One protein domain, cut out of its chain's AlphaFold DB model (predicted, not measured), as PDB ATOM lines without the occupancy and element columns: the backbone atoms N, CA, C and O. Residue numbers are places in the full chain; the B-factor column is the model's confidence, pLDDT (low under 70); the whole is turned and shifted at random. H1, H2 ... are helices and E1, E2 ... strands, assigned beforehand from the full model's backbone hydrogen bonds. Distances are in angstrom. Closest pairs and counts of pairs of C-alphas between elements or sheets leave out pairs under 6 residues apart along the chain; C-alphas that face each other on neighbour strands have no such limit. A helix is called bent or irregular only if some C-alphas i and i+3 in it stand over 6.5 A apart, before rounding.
ATOM      1  N   GLU A 249       8.569 -31.750  12.031       77.94
ATOM      2  CA  GLU A 249       9.998 -31.814  12.367       77.94
ATOM      3  C   GLU A 249      10.527 -30.483  12.914       77.94
ATOM      4  O   GLU A 249      11.254 -30.472  13.914       77.94
ATOM      5  N   ALA A 250      10.139 -29.362  12.300       80.50
ATOM      6  CA  ALA A 250      10.526 -28.032  12.764       80.50
ATOM      7  C   ALA A 250       9.944 -27.725  14.153       80.50
ATOM      8  O   ALA A 250      10.646 -27.189  15.015       80.50
ATOM      9  N   GLU A 251       8.689 -28.112  14.394       79.81
ATOM     10  CA  GLU A 251       8.036 -27.953  15.692       79.81
ATOM     11  C   GLU A 251       8.733 -28.784  16.777       79.81
ATOM     12  O   GLU A 251       9.127 -28.234  17.808       79.81
ATOM     13  N   ARG A 252       9.026 -30.067  16.515       80.00
ATOM     14  CA  ARG A 252       9.795 -30.908  17.451       80.00
ATOM     15  C   ARG A 252      11.182 -30.345  17.750       80.00
ATOM     16  O   ARG A 252      11.625 -30.379  18.899       80.00
ATOM     17  N   ALA A 253      11.888 -29.829  16.744       84.50
ATOM     18  CA  ALA A 253      13.202 -29.225  16.949       84.50
ATOM     19  C   ALA A 253      13.120 -27.975  17.845       84.50
ATOM     20  O   ALA A 253      13.959 -27.797  18.736       84.50
ATOM     21  N   ALA A 254      12.094 -27.139  17.650       83.56
ATOM     22  CA  ALA A 254      11.837 -25.969  18.484       83.56
ATOM     23  C   ALA A 254      11.480 -26.356  19.930       83.56
ATOM     24  O   ALA A 254      12.007 -25.760  20.872       83.56
ATOM     25  N   GLU A 255      10.651 -27.384  20.129       85.50
ATOM     26  CA  GLU A 255      10.312 -27.910  21.459       85.50
ATOM     27  C   GLU A 255      11.541 -28.458  22.195       85.50
ATOM     28  O   GLU A 255      11.764 -28.137  23.365       85.50
ATOM     29  N   GLN A 256      12.395 -29.224  21.512       87.06
ATOM     30  CA  GLN A 256      13.635 -29.745  22.094       87.06
ATOM     31  C   GLN A 256      14.636 -28.636  22.430       87.06
ATOM     32  O   GLN A 256      15.376 -28.731  23.416       87.06
ATOM     33  N   ALA A 257      14.701 -27.577  21.619       89.00
ATOM     34  CA  ALA A 257      15.502 -26.397  21.931       89.00
ATOM     35  C   ALA A 257      14.982 -25.701  23.197       89.00
ATOM     36  O   ALA A 257      15.764 -25.466  24.121       89.00
ATOM     37  N   ALA A 258      13.669 -25.477  23.295       89.94
ATOM     38  CA  ALA A 258      13.051 -24.874  24.472       89.94
ATOM     39  C   ALA A 258      13.282 -25.711  25.741       89.94
ATOM     40  O   ALA A 258      13.679 -25.166  26.770       89.94
ATOM     41  N   ALA A 259      13.138 -27.039  25.660       91.31
ATOM     42  CA  ALA A 259      13.420 -27.953  26.767       91.31
ATOM     43  C   ALA A 259      14.871 -27.842  27.264       91.31
ATOM     44  O   ALA A 259      15.122 -27.824  28.471       91.31
ATOM     45  N   ARG A 260      15.843 -27.737  26.345       92.81
ATOM     46  CA  ARG A 260      17.261 -27.554  26.695       92.81
ATOM     47  C   ARG A 260      17.502 -26.221  27.398       92.81
ATOM     48  O   ARG A 260      18.128 -26.219  28.457       92.81
ATOM     49  N   CYS A 261      16.969 -25.122  26.863       93.44
ATOM     50  CA  CYS A 261      17.091 -23.793  27.467       93.44
ATOM     51  C   CYS A 261      16.442 -23.736  28.860       93.44
ATOM     52  O   CYS A 261      17.065 -23.277  29.817       93.44
ATOM     53  N   LEU A 262      15.231 -24.282  29.004       95.06
ATOM     54  CA  LEU A 262      14.542 -24.411  30.290       95.06
ATOM     55  C   LEU A 262      15.363 -25.227  31.295       95.06
ATOM     56  O   LEU A 262      15.500 -24.823  32.447       95.06
ATOM     57  N   SER A 263      15.946 -26.350  30.865       93.50
ATOM     58  CA  SER A 263      16.777 -27.187  31.732       93.50
ATOM     59  C   SER A 263      18.039 -26.470  32.198       93.50
ATOM     60  O   SER A 263      18.360 -26.533  33.382       93.50
ATOM     61  N   GLN A 264      18.757 -25.797  31.296       93.50
ATOM     62  CA  GLN A 264      19.961 -25.036  31.643       93.50
ATOM     63  C   GLN A 264      19.638 -23.930  32.644       93.50
ATOM     64  O   GLN A 264      20.326 -23.784  33.654       93.50
ATOM     65  N   ARG A 265      18.546 -23.199  32.411       92.94
ATOM     66  CA  ARG A 265      18.141 -22.113  33.297       92.94
ATOM     67  C   ARG A 265      17.663 -22.611  34.662       92.94
ATOM     68  O   ARG A 265      18.033 -22.037  35.681       92.94
ATOM     69  N   ALA A 266      16.904 -23.704  34.707       93.38
ATOM     70  CA  ALA A 266      16.483 -24.323  35.965       93.38
ATOM     71  C   ALA A 266      17.670 -24.867  36.780       93.38
ATOM     72  O   ALA A 266      17.670 -24.746  38.004       93.38
ATOM     73  N   LEU A 267      18.692 -25.430  36.113       93.62
ATOM     74  CA  LEU A 267      19.944 -25.844  36.758       93.62
ATOM     75  C   LEU A 267      20.660 -24.654  37.399       93.62
ATOM     76  O   LEU A 267      21.057 -24.740  38.557       93.62
ATOM     77  N   HIS A 268      20.778 -23.551  36.659       91.56
ATOM     78  CA  HIS A 268      21.401 -22.324  37.144       91.56
ATOM     79  C   HIS A 268      20.683 -21.755  38.377       91.56
ATOM     80  O   HIS A 268      21.319 -21.438  39.378       91.56
ATOM     81  N   ASP A 269      19.350 -21.679  38.338       89.00
ATOM     82  CA  ASP A 269      18.558 -21.097  39.429       89.00
ATOM     83  C   ASP A 269      18.326 -22.081  40.598       89.00
ATOM     84  O   ASP A 269      17.708 -21.722  41.603       89.00
ATOM     85  N   GLY A 270      18.846 -23.312  40.497       92.31
ATOM     86  CA  GLY A 270      18.800 -24.316  41.561       92.31
ATOM     87  C   GLY A 270      17.407 -24.887  41.826       92.31
ATOM     88  O   GLY A 270      17.142 -25.372  42.928       92.31
ATOM     89  N   ILE A 271      16.509 -24.831  40.840       93.00
ATOM     90  CA  ILE A 271      15.130 -25.317  40.962       93.00
ATOM     91  C   ILE A 271      14.888 -26.543  40.083       93.00
ATOM     92  O   ILE A 271      15.637 -26.833  39.148       93.00
ATOM     93  N   ALA A 272      13.805 -27.266  40.367       94.44
ATOM     94  CA  ALA A 272      13.296 -28.290  39.469       94.44
ATOM     95  C   ALA A 272      11.975 -27.859  38.833       94.44
ATOM     96  O   ALA A 272      11.056 -27.414  39.524       94.44
ATOM     97  N   ILE A 273      11.866 -28.058  37.523       95.06
ATOM     98  CA  ILE A 273      10.674 -27.723  36.741       95.06
ATOM     99  C   ILE A 273      10.162 -28.960  36.010       95.06
ATOM    100  O   ILE A 273      10.928 -29.837  35.616       95.06
ATOM    101  N   GLY A 274       8.854 -29.040  35.829       94.25
ATOM    102  CA  GLY A 274       8.218 -30.021  34.967       94.25
ATOM    103  C   GLY A 274       8.018 -29.443  33.575       94.25
ATOM    104  O   GLY A 274       7.527 -28.330  33.448       94.25
ATOM    105  N   TYR A 275       8.357 -30.184  32.535       94.81
ATOM    106  CA  TYR A 275       8.099 -29.818  31.149       94.81
ATOM    107  C   TYR A 275       7.254 -30.898  30.489       94.81
ATOM    108  O   TYR A 275       7.567 -32.085  30.610       94.81
ATOM    109  N   TRP A 276       6.180 -30.492  29.816       90.50
ATOM    110  CA  TRP A 276       5.354 -31.411  29.045       90.50
ATOM    111  C   TRP A 276       5.698 -31.322  27.568       90.50
ATOM    112  O   TRP A 276       5.630 -30.249  26.977       90.50
ATOM    113  N   GLU A 277       6.040 -32.469  26.991       85.38
ATOM    114  CA  GLU A 277       6.475 -32.618  25.601       85.38
ATOM    115  C   GLU A 277       5.782 -33.844  25.009       85.38
ATOM    116  O   GLU A 277       5.878 -34.936  25.577       85.38
ATOM    117  N   GLY A 278       5.051 -33.684  23.903       76.19
ATOM    118  CA  GLY A 278       4.396 -34.805  23.213       76.19
ATOM    119  C   GLY A 278       3.487 -35.671  24.101       76.19
ATOM    120  O   GLY A 278       3.389 -36.879  23.899       76.19
ATOM    121  N   GLY A 279       2.872 -35.085  25.134       75.75
ATOM    122  CA  GLY A 279       2.048 -35.803  26.112       75.75
ATOM    123  C   GLY A 279       2.814 -36.615  27.161       75.75
ATOM    124  O   GLY A 279       2.194 -37.318  27.961       75.75
ATOM    125  N   GLY A 280       4.140 -36.525  27.172       82.75
ATOM    126  CA  GLY A 280       4.992 -37.015  28.244       82.75
ATOM    127  C   GLY A 280       5.347 -35.906  29.225       82.75
ATOM    128  O   GLY A 280       5.322 -34.720  28.895       82.75
ATOM    129  N   PHE A 281       5.691 -36.305  30.443       89.12
ATOM    130  CA  PHE A 281       6.152 -35.399  31.480       89.12
ATOM    131  C   PHE A 281       7.635 -35.627  31.762       89.12
ATOM    132  O   PHE A 281       8.062 -36.748  32.036       89.12
ATOM    133  N   ARG A 282       8.427 -34.556  31.715       90.75
ATOM    134  CA  ARG A 282       9.871 -34.581  31.964       90.75
ATOM    135  C   ARG A 282      10.217 -33.623  33.094       90.75
ATOM    136  O   ARG A 282       9.807 -32.469  33.073       90.75
ATOM    137  N   ARG A 283      11.024 -34.061  34.060       91.69
ATOM    138  CA  ARG A 283      11.641 -33.146  35.032       91.69
ATOM    139  C   ARG A 283      12.930 -32.594  34.463       91.69
ATOM    140  O   ARG A 283      13.775 -33.358  34.006       91.69
ATOM    141  N   LEU A 284      13.079 -31.284  34.536       94.19
ATOM    142  CA  LEU A 284      14.284 -30.556  34.173       94.19
ATOM    143  C   LEU A 284      14.839 -29.840  35.413       94.19
ATOM    144  O   LEU A 284      14.125 -29.647  36.404       94.19
ATOM    145  N   GLY A 285      16.102 -29.421  35.349       92.25
ATOM    146  CA  GLY A 285      16.785 -28.756  36.461       92.25
ATOM    147  C   GLY A 285      17.533 -29.723  37.381       92.25
ATOM    148  O   GLY A 285      17.919 -30.820  36.973       92.25
ATOM    149  N   VAL A 286      17.774 -29.298  38.622       89.69
ATOM    150  CA  VAL A 286      18.619 -30.039  39.573       89.69
ATOM    151  C   VAL A 286      17.876 -31.276  40.119       89.69
ATOM    152  O   VAL A 286      16.779 -31.139  40.675       89.69
ATOM    153  N   PRO A 287      18.446 -32.495  40.020       88.06
ATOM    154  CA  PRO A 287      17.874 -33.683  40.652       88.06
ATOM    155  C   PRO A 287      17.722 -33.500  42.167       88.06
ATOM    156  O   PRO A 287      18.647 -33.064  42.844       88.06
ATOM    157  N   GLY A 288      16.547 -33.822  42.711       86.81
ATOM    158  CA  GLY A 288      16.255 -33.673  44.144       86.81
ATOM    159  C   GLY A 288      15.962 -32.241  44.610       86.81
ATOM    160  O   GLY A 288      15.471 -32.069  45.725       86.81
ATOM    161  N   ALA A 289      16.176 -31.219  43.770       89.88
ATOM    162  CA  ALA A 289      15.728 -29.869  44.090       89.88
ATOM    163  C   ALA A 289      14.204 -29.803  44.184       89.88
ATOM    164  O   ALA A 289      13.467 -30.615  43.605       89.88
ATOM    165  N   ARG A 290      13.727 -28.805  44.926       86.44
ATOM    166  CA  ARG A 290      12.304 -28.592  45.141       86.44
ATOM    167  C   ARG A 290      11.599 -28.310  43.812       86.44
ATOM    168  O   ARG A 290      12.104 -27.589  42.957       86.44
ATOM    169  N   PHE A 291      10.435 -28.934  43.637       92.88
ATOM    170  CA  PHE A 291       9.624 -28.770  42.436       92.88
ATOM    171  C   PHE A 291       8.920 -27.411  42.469       92.88
ATOM    172  O   PHE A 291       8.038 -27.193  43.304       92.88
ATOM    173  N   ALA A 292       9.324 -26.505  41.581       94.75
ATOM    174  CA  ALA A 292       8.797 -25.146  41.515       94.75
ATOM    175  C   ALA A 292       7.455 -25.084  40.766       94.75
ATOM    176  O   ALA A 292       6.600 -24.258  41.084       94.75
ATOM    177  N   GLY A 293       7.242 -25.989  39.810       95.06
ATOM    178  CA  GLY A 293       6.024 -26.074  39.012       95.06
ATOM    179  C   GLY A 293       6.255 -26.771  37.680       95.06
ATOM    180  O   GLY A 293       7.342 -27.285  37.422       95.06
ATOM    181  N   ASP A 294       5.235 -26.776  36.830       95.69
ATOM    182  CA  ASP A 294       5.301 -27.333  35.485       95.69
ATOM    183  C   ASP A 294       4.887 -26.340  34.401       95.69
ATOM    184  O   ASP A 294       4.170 -25.367  34.652       95.69
ATOM    185  N   VAL A 295       5.363 -26.599  33.188       95.88
ATOM    186  CA  VAL A 295       5.172 -25.735  32.031       95.88
ATOM    187  C   VAL A 295       4.906 -26.564  30.791       95.88
ATOM    188  O   VAL A 295       5.441 -27.664  30.629       95.88
ATOM    189  N   ASP A 296       4.062 -26.040  29.919       93.38
ATOM    190  CA  ASP A 296       3.781 -26.642  28.625       93.38
ATOM    191  C   ASP A 296       3.428 -25.581  27.588       93.38
ATOM    192  O   ASP A 296       3.154 -24.420  27.917       93.38
ATOM    193  N   ARG A 297       3.474 -25.982  26.320       89.31
ATOM    194  CA  ARG A 297       3.116 -25.125  25.198       89.31
ATOM    195  C   ARG A 297       1.727 -25.510  24.705       89.31
ATOM    196  O   ARG A 297       1.455 -26.676  24.438       89.31
ATOM    197  N   MET A 298       0.825 -24.539  24.622       83.62
ATOM    198  CA  MET A 298      -0.540 -24.752  24.146       83.62
ATOM    199  C   MET A 298      -1.058 -23.519  23.413       83.62
ATOM    200  O   MET A 298      -0.995 -22.406  23.934       83.62
ATOM    201  N   GLY A 299      -1.628 -23.733  22.223       82.06
ATOM    202  CA  GLY A 299      -2.279 -22.672  21.453       82.06
ATOM    203  C   GLY A 299      -1.338 -21.508  21.137       82.06
ATOM    204  O   GLY A 299      -1.750 -20.358  21.206       82.06
ATOM    205  N   GLY A 300      -0.058 -21.801  20.886       87.38
ATOM    206  CA  GLY A 300       0.970 -20.795  20.613       87.38
ATOM    207  C   GLY A 300       1.520 -20.064  21.843       87.38
ATOM    208  O   GLY A 300       2.427 -19.255  21.683       87.38
ATOM    209  N   HIS A 301       1.044 -20.354  23.055       92.06
ATOM    210  CA  HIS A 301       1.497 -19.715  24.294       92.06
ATOM    211  C   HIS A 301       2.121 -20.719  25.264       92.06
ATOM    212  O   HIS A 301       1.874 -21.923  25.190       92.06
ATOM    213  N   TRP A 302       2.880 -20.203  26.224       94.69
ATOM    214  CA  TRP A 302       3.367 -20.966  27.366       94.69
ATOM    215  C   TRP A 302       2.340 -20.929  28.490       94.69
ATOM    216  O   TRP A 302       1.939 -19.842  28.914       94.69
ATOM    217  N   ARG A 303       1.930 -22.089  29.005       94.75
ATOM    218  CA  ARG A 303       1.199 -22.166  30.275       94.75
ATOM    219  C   ARG A 303       2.172 -22.545  31.375       94.75
ATOM    220  O   ARG A 303       2.936 -23.497  31.242       94.75
ATOM    221  N   ILE A 304       2.127 -21.801  32.468       96.50
ATOM    222  CA  ILE A 304       3.040 -21.937  33.600       96.50
ATOM    223  C   ILE A 304       2.192 -22.194  34.843       96.50
ATOM    224  O   ILE A 304       1.320 -21.391  35.180       96.50
ATOM    225  N   ARG A 305       2.430 -23.312  35.524       95.19
ATOM    226  CA  ARG A 305       1.714 -23.725  36.738       95.19
ATOM    227  C   ARG A 305       2.696 -23.938  37.877       95.19
ATOM    228  O   ARG A 305       3.348 -24.981  37.923       95.19
ATOM    229  N   PRO A 306       2.823 -22.978  38.800       95.69
ATOM    230  CA  PRO A 306       3.604 -23.187  40.006       95.69
ATOM    231  C   PRO A 306       3.024 -24.317  40.864       95.69
ATOM    232  O   PRO A 306       1.823 -24.572  40.866       95.69
ATOM    233  N   ALA A 307       3.874 -24.971  41.651       90.56
ATOM    234  CA  ALA A 307       3.493 -26.149  42.430       90.56
ATOM    235  C   ALA A 307       2.504 -25.867  43.578       90.56
ATOM    236  O   ALA A 307       1.843 -26.788  44.055       90.56
ATOM    237  N   ARG A 308       2.449 -24.625  44.078       85.25
ATOM    238  CA  ARG A 308       1.641 -24.261  45.256       85.25
ATOM    239  C   ARG A 308       0.260 -23.708  44.911       85.25
ATOM    240  O   ARG A 308      -0.649 -23.911  45.706       85.25
ATOM    241  N   ASP A 309       0.121 -23.083  43.746       86.06
ATOM    242  CA  ASP A 309      -1.097 -22.496  43.181       86.06
ATOM    243  C   ASP A 309      -0.713 -21.594  41.995       86.06
ATOM    244  O   ASP A 309       0.464 -21.350  41.731       86.06
ATOM    245  N   GLY A 310      -1.717 -21.089  41.281       89.44
ATOM    246  CA  GLY A 310      -1.533 -20.188  40.151       89.44
ATOM    247  C   GLY A 310      -1.530 -20.904  38.802       89.44
ATOM    248  O   GLY A 310      -1.153 -22.065  38.658       89.44
ATOM    249  N   HIS A 311      -1.983 -20.180  37.789       93.62
ATOM    250  CA  HIS A 311      -1.970 -20.630  36.409       93.62
ATOM    251  C   HIS A 311      -1.741 -19.394  35.560       93.62
ATOM    252  O   HIS A 311      -2.566 -18.485  35.568       93.62
ATOM    253  N   TYR A 312      -0.603 -19.337  34.885       96.00
ATOM    254  CA  TYR A 312      -0.187 -18.180  34.111       96.00
ATOM    255  C   TYR A 312      -0.063 -18.529  32.635       96.00
ATOM    256  O   TYR A 312       0.226 -19.674  32.284       96.00
ATOM    257  N   ARG A 313      -0.252 -17.529  31.777       95.75
ATOM    258  CA  ARG A 313      -0.052 -17.622  30.334       95.75
ATOM    259  C   ARG A 313       0.958 -16.576  29.892       95.75
ATOM    260  O   ARG A 313       0.727 -15.390  30.096       95.75
ATOM    261  N   LEU A 314       2.037 -17.006  29.251       96.00
ATOM    262  CA  LEU A 314       3.055 -16.127  28.685       96.00
ATOM    263  C   LEU A 314       3.031 -16.242  27.156       96.00
ATOM    264  O   LEU A 314       3.014 -17.343  26.602       96.00
ATOM    265  N   ALA A 315       2.982 -15.099  26.473       93.88
ATOM    266  CA  ALA A 315       3.083 -15.054  25.018       93.88
ATOM    267  C   ALA A 315       4.492 -15.465  24.557       93.88
ATOM    268  O   ALA A 315       5.454 -15.224  25.289       93.88
ATOM    269  N   PRO A 316       4.626 -16.079  23.370       91.62
ATOM    270  CA  PRO A 316       5.936 -16.429  22.851       91.62
ATOM    271  C   PRO A 316       6.741 -15.158  22.577       91.62
ATOM    272  O   PRO A 316       6.183 -14.135  22.168       91.62
ATOM    273  N   GLY A 317       8.048 -15.209  22.806       91.69
ATOM    274  CA  GLY A 317       8.882 -14.021  22.670       91.69
ATOM    275  C   GLY A 317      10.363 -14.250  22.947       91.69
ATOM    276  O   GLY A 317      10.778 -15.354  23.314       91.69
ATOM    277  N   PRO A 318      11.189 -13.204  22.779       88.69
ATOM    278  CA  PRO A 318      12.593 -13.281  23.148       88.69
ATOM    279  C   PRO A 318      12.709 -13.597  24.641       88.69
ATOM    280  O   PRO A 318      11.984 -13.032  25.459       88.69
ATOM    281  N   ARG A 319      13.634 -14.496  24.995       91.88
ATOM    282  CA  ARG A 319      13.916 -14.883  26.390       91.88
ATOM    283  C   ARG A 319      12.714 -15.468  27.145       91.88
ATOM    284  O   ARG A 319      12.664 -15.428  28.373       91.88
ATOM    285  N   GLU A 320      11.749 -16.050  26.437       93.69
ATOM    286  CA  GLU A 320      10.576 -16.688  27.049       93.69
ATOM    287  C   GLU A 320      10.949 -17.733  28.113       93.69
ATOM    288  O   GLU A 320      10.342 -17.764  29.181       93.69
ATOM    289  N   THR A 321      12.005 -18.522  27.892       94.12
ATOM    290  CA  THR A 321      12.479 -19.527  28.856       94.12
ATOM    291  C   THR A 321      13.033 -18.909  30.138       94.12
ATOM    292  O   THR A 321      12.797 -19.451  31.217       94.12
ATOM    293  N   ASP A 322      13.707 -17.756  30.049       94.69
ATOM    294  CA  ASP A 322      14.181 -17.019  31.228       94.69
ATOM    295  C   ASP A 322      13.000 -16.495  32.043       94.69
ATOM    296  O   ASP A 322      12.967 -16.624  33.269       94.69
ATOM    297  N   HIS A 323      11.995 -15.939  31.361       96.12
ATOM    298  CA  HIS A 323      10.778 -15.465  32.008       96.12
ATOM    299  C   HIS A 323      10.036 -16.599  32.707       96.12
ATOM    300  O   HIS A 323       9.645 -16.439  33.860       96.12
ATOM    301  N   ILE A 324       9.891 -17.752  32.052       96.62
ATOM    302  CA  ILE A 324       9.237 -18.932  32.622       96.62
ATOM    303  C   ILE A 324       9.895 -19.354  33.940       96.62
ATOM    304  O   ILE A 324       9.203 -19.490  34.953       96.62
ATOM    305  N   VAL A 325      11.219 -19.531  33.950       95.56
ATOM    306  CA  VAL A 325      11.942 -19.949  35.161       95.56
ATOM    307  C   VAL A 325      11.855 -18.876  36.246       95.56
ATOM    308  O   VAL A 325      11.556 -19.192  37.398       95.56
ATOM    309  N   ASN A 326      12.006 -17.600  35.881       95.19
ATOM    310  CA  ASN A 326      11.884 -16.492  36.822       95.19
ATOM    311  C   ASN A 326      10.477 -16.406  37.446       95.19
ATOM    312  O   ASN A 326      10.352 -16.185  38.647       95.19
ATOM    313  N   ILE A 327       9.409 -16.625  36.670       96.38
ATOM    314  CA  ILE A 327       8.029 -16.661  37.184       96.38
ATOM    315  C   ILE A 327       7.877 -17.776  38.222       96.38
ATOM    316  O   ILE A 327       7.353 -17.522  39.307       96.38
ATOM    317  N   LEU A 328       8.355 -18.988  37.921       96.31
ATOM    318  CA  LEU A 328       8.294 -20.121  38.850       96.31
ATOM    319  C   LEU A 328       9.083 -19.845  40.138       96.31
ATOM    320  O   LEU A 328       8.576 -20.087  41.233       96.31
ATOM    321  N   HIS A 329      10.279 -19.267  40.017       93.12
ATOM    322  CA  HIS A 329      11.130 -18.904  41.152       93.12
ATOM    323  C   HIS A 329      10.519 -17.814  42.039       93.12
ATOM    324  O   HIS A 329      10.460 -17.953  43.263       93.12
ATOM    325  N   LEU A 330      10.022 -16.728  41.435       94.12
ATOM    326  CA  LEU A 330       9.333 -15.652  42.151       94.12
ATOM    327  C   LEU A 330       8.110 -16.192  42.886       94.12
ATOM    328  O   LEU A 330       7.889 -15.859  44.052       94.12
ATOM    329  N   HIS A 331       7.348 -17.061  42.226       95.19
ATOM    330  CA  HIS A 331       6.176 -17.672  42.825       95.19
ATOM    331  C   HIS A 331       6.526 -18.583  44.002       95.19
ATOM    332  O   HIS A 331       5.834 -18.584  45.017       95.19
ATOM    333  N   GLU A 332       7.614 -19.346  43.909       92.00
ATOM    334  CA  GLU A 332       8.071 -20.175  45.019       92.00
ATOM    335  C   GLU A 332       8.465 -19.339  46.247       92.00
ATOM    336  O   GLU A 332       8.158 -19.734  47.378       92.00
ATOM    337  N   LYS A 333       9.118 -18.190  46.028       91.50
ATOM    338  CA  LYS A 333       9.635 -17.317  47.092       91.50
ATOM    339  C   LYS A 333       8.584 -16.411  47.726       91.50
ATOM    340  O   LYS A 333       8.609 -16.221  48.937       91.50
ATOM    341  N   GLY A 334       7.686 -15.836  46.930       92.25
ATOM    342  CA  GLY A 334       6.733 -14.821  47.397       92.25
ATOM    343  C   GLY A 334       5.346 -14.914  46.762       92.25
ATOM    344  O   GLY A 334       4.572 -13.959  46.832       92.25
ATOM    345  N   GLY A 335       5.029 -16.046  46.128       93.81
ATOM    346  CA  GLY A 335       3.725 -16.309  45.528       93.81
ATOM    347  C   GLY A 335       3.351 -15.318  44.429       93.81
ATOM    348  O   GLY A 335       4.194 -14.669  43.801       93.81
ATOM    349  N   ARG A 336       2.043 -15.168  44.216       94.00
ATOM    350  CA  ARG A 336       1.479 -14.274  43.199       94.00
ATOM    351  C   ARG A 336       1.910 -12.811  43.355       94.00
ATOM    352  O   ARG A 336       2.042 -12.117  42.351       94.00
ATOM    353  N   GLN A 337       2.149 -12.332  44.579       95.00
ATOM    354  CA  GLN A 337       2.566 -10.944  44.823       95.00
ATOM    355  C   GLN A 337       3.970 -10.662  44.274       95.00
ATOM    356  O   GLN A 337       4.177  -9.642  43.620       95.00
ATOM    357  N   ALA A 338       4.914 -11.589  44.464       95.00
ATOM    358  CA  ALA A 338       6.254 -11.466  43.890       95.00
ATOM    359  C   ALA A 338       6.229 -11.496  42.353       95.00
ATOM    360  O   ALA A 338       6.971 -10.750  41.714       95.00
ATOM    361  N   VAL A 339       5.335 -12.294  41.755       96.06
ATOM    362  CA  VAL A 339       5.118 -12.279  40.300       96.06
ATOM    363  C   VAL A 339       4.539 -10.929  39.855       96.06
ATOM    364  O   VAL A 339       5.090 -10.304  38.955       96.06
ATOM    365  N   ALA A 340       3.504 -10.414  40.525       95.69
ATOM    366  CA  ALA A 340       2.886  -9.120  40.205       95.69
ATOM    367  C   ALA A 340       3.854  -7.921  40.313       95.69
ATOM    368  O   ALA A 340       3.686  -6.904  39.633       95.69
ATOM    369  N   ALA A 341       4.895  -8.027  41.143       95.56
ATOM    370  CA  ALA A 341       5.931  -7.001  41.245       95.56
ATOM    371  C   ALA A 341       6.771  -6.874  39.959       95.56
ATOM    372  O   ALA A 341       7.265  -5.790  39.660       95.56
ATOM    373  N   ARG A 342       6.913  -7.957  39.182       96.25
ATOM    374  CA  ARG A 342       7.766  -8.023  37.976       96.25
ATOM    375  C   ARG A 342       6.991  -8.216  36.671       96.25
ATOM    376  O   ARG A 342       7.541  -7.969  35.602       96.25
ATOM    377  N   TYR A 343       5.729  -8.616  36.752       97.25
ATOM    378  CA  TYR A 343       4.871  -8.885  35.606       97.25
ATOM    379  C   TYR A 343       3.521  -8.203  35.792       97.25
ATOM    380  O   TYR A 343       2.977  -8.173  36.898       97.25
ATOM    381  N   ASP A 344       2.971  -7.671  34.708       96.69
ATOM    382  CA  ASP A 344       1.580  -7.238  34.679       96.69
ATOM    383  C   ASP A 344       0.677  -8.468  34.568       96.69
ATOM    384  O   ASP A 344       0.813  -9.277  33.647       96.69
ATOM    385  N   LEU A 345      -0.218  -8.620  35.548       95.69
ATOM    386  CA  LEU A 345      -1.202  -9.699  35.607       95.69
ATOM    387  C   LEU A 345      -2.505  -9.202  34.986       95.69
ATOM    388  O   LEU A 345      -3.237  -8.440  35.621       95.69
ATOM    389  N   LEU A 346      -2.806  -9.621  33.760       93.31
ATOM    390  CA  LEU A 346      -4.049  -9.219  33.109       93.31
ATOM    391  C   LEU A 346      -5.245  -9.988  33.698       93.31
ATOM    392  O   LEU A 346      -5.081 -11.125  34.154       93.31
ATOM    393  N   PRO A 347      -6.457  -9.399  33.699       89.25
ATOM    394  CA  PRO A 347      -7.670 -10.116  34.066       89.25
ATOM    395  C   PRO A 347      -7.829 -11.385  33.226       89.25
ATOM    396  O   PRO A 347      -7.533 -11.398  32.032       89.25
ATOM    397  N   ALA A 348      -8.299 -12.446  33.868       86.44
ATOM    398  CA  ALA A 348      -8.535 -13.738  33.249       86.44
ATOM    399  C   ALA A 348      -9.984 -14.142  33.509       86.44
ATOM    400  O   ALA A 348     -10.516 -13.861  34.589       86.44
ATOM    401  N   ASP A 349     -10.602 -14.825  32.550       81.75
ATOM    402  CA  ASP A 349     -11.891 -15.469  32.776       81.75
ATOM    403  C   ASP A 349     -11.759 -16.486  33.918       81.75
ATOM    404  O   ASP A 349     -10.684 -17.065  34.127       81.75
ATOM    405  N   GLN A 350     -12.833 -16.708  34.677       70.31
ATOM    406  CA  GLN A 350     -12.802 -17.646  35.802       70.31
ATOM    407  C   GLN A 350     -12.291 -19.025  35.355       70.31
ATOM    408  O   GLN A 350     -12.796 -19.613  34.405       70.31
ATOM    409  N   GLY A 351     -11.267 -19.532  36.048       68.06
ATOM    410  CA  GLY A 351     -10.647 -20.829  35.753       68.06
ATOM    411  C   GLY A 351      -9.635 -20.829  34.600       68.06
ATOM    412  O   GLY A 351      -9.018 -21.862  34.344       68.06
ATOM    413  N   SER A 352      -9.415 -19.698  33.925       79.75
ATOM    414  CA  SER A 352      -8.417 -19.579  32.860       79.75
ATOM    415  C   SER A 352      -7.035 -19.156  33.380       79.75
ATOM    416  O   SER A 352      -6.882 -18.657  34.497       79.75
ATOM    417  N   ALA A 353      -6.002 -19.393  32.570       86.38
ATOM    418  CA  ALA A 353      -4.639 -18.972  32.875       86.38
ATOM    419  C   ALA A 353      -4.510 -17.439  32.803       86.38
ATOM    420  O   ALA A 353      -4.886 -16.830  31.804       86.38
ATOM    421  N   ILE A 354      -3.919 -16.836  33.833       92.94
ATOM    422  CA  ILE A 354      -3.689 -15.395  33.973       92.94
ATOM    423  C   ILE A 354      -2.644 -14.940  32.950       92.94
ATOM    424  O   ILE A 354      -1.483 -15.353  33.062       92.94
ATOM    425  N   PRO A 355      -2.996 -14.094  31.968       94.50
ATOM    426  CA  PRO A 355      -2.019 -13.597  31.012       94.50
ATOM    427  C   PRO A 355      -0.980 -12.705  31.699       94.50
ATOM    428  O   PRO A 355      -1.326 -11.844  32.510       94.50
ATOM    429  N   LEU A 356       0.289 -12.920  31.356       95.44
ATOM    430  CA  LEU A 356       1.440 -12.193  31.876       95.44
ATOM    431  C   LEU A 356       2.098 -11.355  30.788       95.44
ATOM    432  O   LEU A 356       2.364 -11.852  29.692       95.44
ATOM    433  N   VAL A 357       2.450 -10.122  31.145       95.00
ATOM    434  CA  VAL A 357       3.336  -9.267  30.349       95.00
ATOM    435  C   VAL A 357       4.547  -8.883  31.208       95.00
ATOM    436  O   VAL A 357       4.360  -8.380  32.320       95.00
ATOM    437  N   PRO A 358       5.790  -9.144  30.766       95.00
ATOM    438  CA  PRO A 358       6.976  -8.722  31.506       95.00
ATOM    439  C   PRO A 358       7.068  -7.195  31.613       95.00
ATOM    440  O   PRO A 358       6.967  -6.495  30.606       95.00
ATOM    441  N   LYS A 359       7.316  -6.677  32.821       95.38
ATOM    442  CA  LYS A 359       7.657  -5.260  33.023       95.38
ATOM    443  C   LYS A 359       9.103  -4.986  32.581       95.38
ATOM    444  O   LYS A 359       9.922  -5.911  32.562       95.38
ATOM    445  N   PRO A 360       9.473  -3.726  32.290       91.19
ATOM    446  CA  PRO A 360      10.878  -3.351  32.132       91.19
ATOM    447  C   PRO A 360      11.705  -3.803  33.349       91.19
ATOM    448  O   PRO A 360      11.326  -3.538  34.489       91.19
ATOM    449  N   GLY A 361      12.800  -4.537  33.119       88.06
ATOM    450  CA  GLY A 361      13.628  -5.102  34.198       88.06
ATOM    451  C   GLY A 361      13.002  -6.296  34.941       88.06
ATOM    452  O   GLY A 361      13.344  -6.561  36.098       88.06
ATOM    453  N   ALA A 362      12.054  -7.015  34.326       88.50
ATOM    454  CA  ALA A 362      11.464  -8.219  34.919       88.50
ATOM    455  C   ALA A 362      12.494  -9.335  35.155       88.50
ATOM    456  O   ALA A 362      12.383 -10.072  36.138       88.50
ATOM    457  N   LEU A 363      13.484  -9.456  34.268       88.19
ATOM    458  CA  LEU A 363      14.612 -10.366  34.437       88.19
ATOM    459  C   LEU A 363      15.737  -9.654  35.197       88.19
ATOM    460  O   LEU A 363      15.959  -8.468  34.950       88.19
ATOM    461  N   PRO A 364      16.438 -10.347  36.111       74.06
ATOM    462  CA  PRO A 364      17.672  -9.812  36.672       74.06
ATOM    463  C   PRO A 364      18.670  -9.560  35.533       74.06
ATOM    464  O   PRO A 364      18.763 -10.375  34.610       74.06
ATOM    465  N   ASP A 365      19.385  -8.432  35.583       69.12
ATOM    466  CA  ASP A 365      20.439  -8.133  34.613       69.12
ATOM    467  C   ASP A 365      21.453  -9.280  34.601       69.12
ATOM    468  O   ASP A 365      21.995  -9.654  35.642       69.12
ATOM    469  N   GLU A 366      21.728  -9.836  33.419       59.41
ATOM    470  CA  GLU A 366      22.710 -10.923  33.255       59.41
ATOM    471  C   GLU A 366      24.119 -10.493  33.692       59.41
ATOM    472  O   GLU A 366      24.928 -11.325  34.089       59.41
ATOM    473  N   ASN A 367      24.376  -9.183  33.742       50.59
ATOM    474  CA  ASN A 367      25.615  -8.595  34.251       50.59
ATOM    475  C   ASN A 367      25.746  -8.611  35.788       50.59
ATOM    476  O   ASN A 367      26.754  -8.140  36.308       50.59
ATOM    477  N   MET A 368      24.757  -9.132  36.523       43.28
ATOM    478  CA  MET A 368      24.880  -9.441  37.957       43.28
ATOM    479  C   MET A 368      25.111 -10.931  38.234       43.28
ATOM    480  O   MET A 368      24.949 -11.383  39.370       43.28
TER     481      MET A 368
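What this domain is: This is residues 249 to 368 of the 377 residues of an uncharacterized protein of Bordetella genomosp. 11 (UniProt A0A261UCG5). One strongly twisted sheet of seven strands curls round the kinked helix H2, and the long helix H1 runs along the strands E1 and E2 at one end of the sheet, on the same face as H2. The opposite face has no named helix, giving two layers, helices on one face of a sheet. The printed part has 120 residues, with named elements in the order H1 E1 E2 E3 E4 E5 H2 E6 E7. The mixed sheet has the order E2 E1 E3 E4 E5 E7 E6, and the class is mixed, helices and strands. The whole is compact, with a radius of gyration of the C-alphas of 13.5 A, and rounded, spanning 35 by 33 by 27 A.

Where its parts are: H1 holds residues 249 to 268, 28.9 A long, from C-alpha 249 at (9.998, -31.814, 12.367). E1 is residues 272 to 277, 16.0 A, and E2 residues 280 to 285, 16.6 A. E3, the longest strand, is residues 291 to 298, 21.3 A, from C-alpha 291 at (9.624, -28.770, 42.436). E4 is residues 301 to 306, 16.2 A, and E5 residues 312 to 314. H2, residues 320 to 342, is irregular: C-alphas 333 and 336 are 9.5 A apart, with a kink of 136 degrees near residue 334, and its first and last C-alphas are 14.2 A apart. E6 is residues 343 to 345, and E7 residues 354 to 358, 12.8 A, ending at C-alpha 358 at (6.976, -8.722, 31.506).

How they stand to each other: E3, E4 and E5 form a meander, each strand the antiparallel neighbour of the one before; N 296 and O 303 are 3.1 A apart, N 304 and O 312 2.9 A. E1 is parallel to E3, with N 274 and O 293 at 2.8 A. E1 and the edge strand E2 are an antiparallel hairpin, with N 275 and O 282 at 2.8 A. E7 pairs in a staggered way: its residues 354 to 356 are parallel to E5, with N 313 and O 354 at 2.8 A, and its residues 356 to 358 antiparallel to the edge strand E6, with N 344 and O 357 at 2.9 A. H1 is over E2 and E1 at a height over the sheet of 9.1 A; the closest C-alphas of H1 and E2, those of Leu 267 and Gly 285, are 4.3 A apart. H2 is on the sheet too; its closest C-alphas to E3 are those of Leu 328 and Ala 292, 5.7 A. H1, with residues 258 to 266 alone, touches residues 321 to 325 of H2, closest at the C-alphas of Leu 262 and Thr 321, 5.5 A. Every O i to N i+4 pair is within hydrogen-bond range in H1, and 16 of 19 in H2.

The domain as a whole: The C-alphas farthest apart, those of Gln 350 and Asn 367, are 39.5 A apart. The printed part has no cut and no long link; E6 to E7 is short, the others tight. Mean pLDDT of the printed part is 89.5, with residue 351 and residues 365 to 368 under 70.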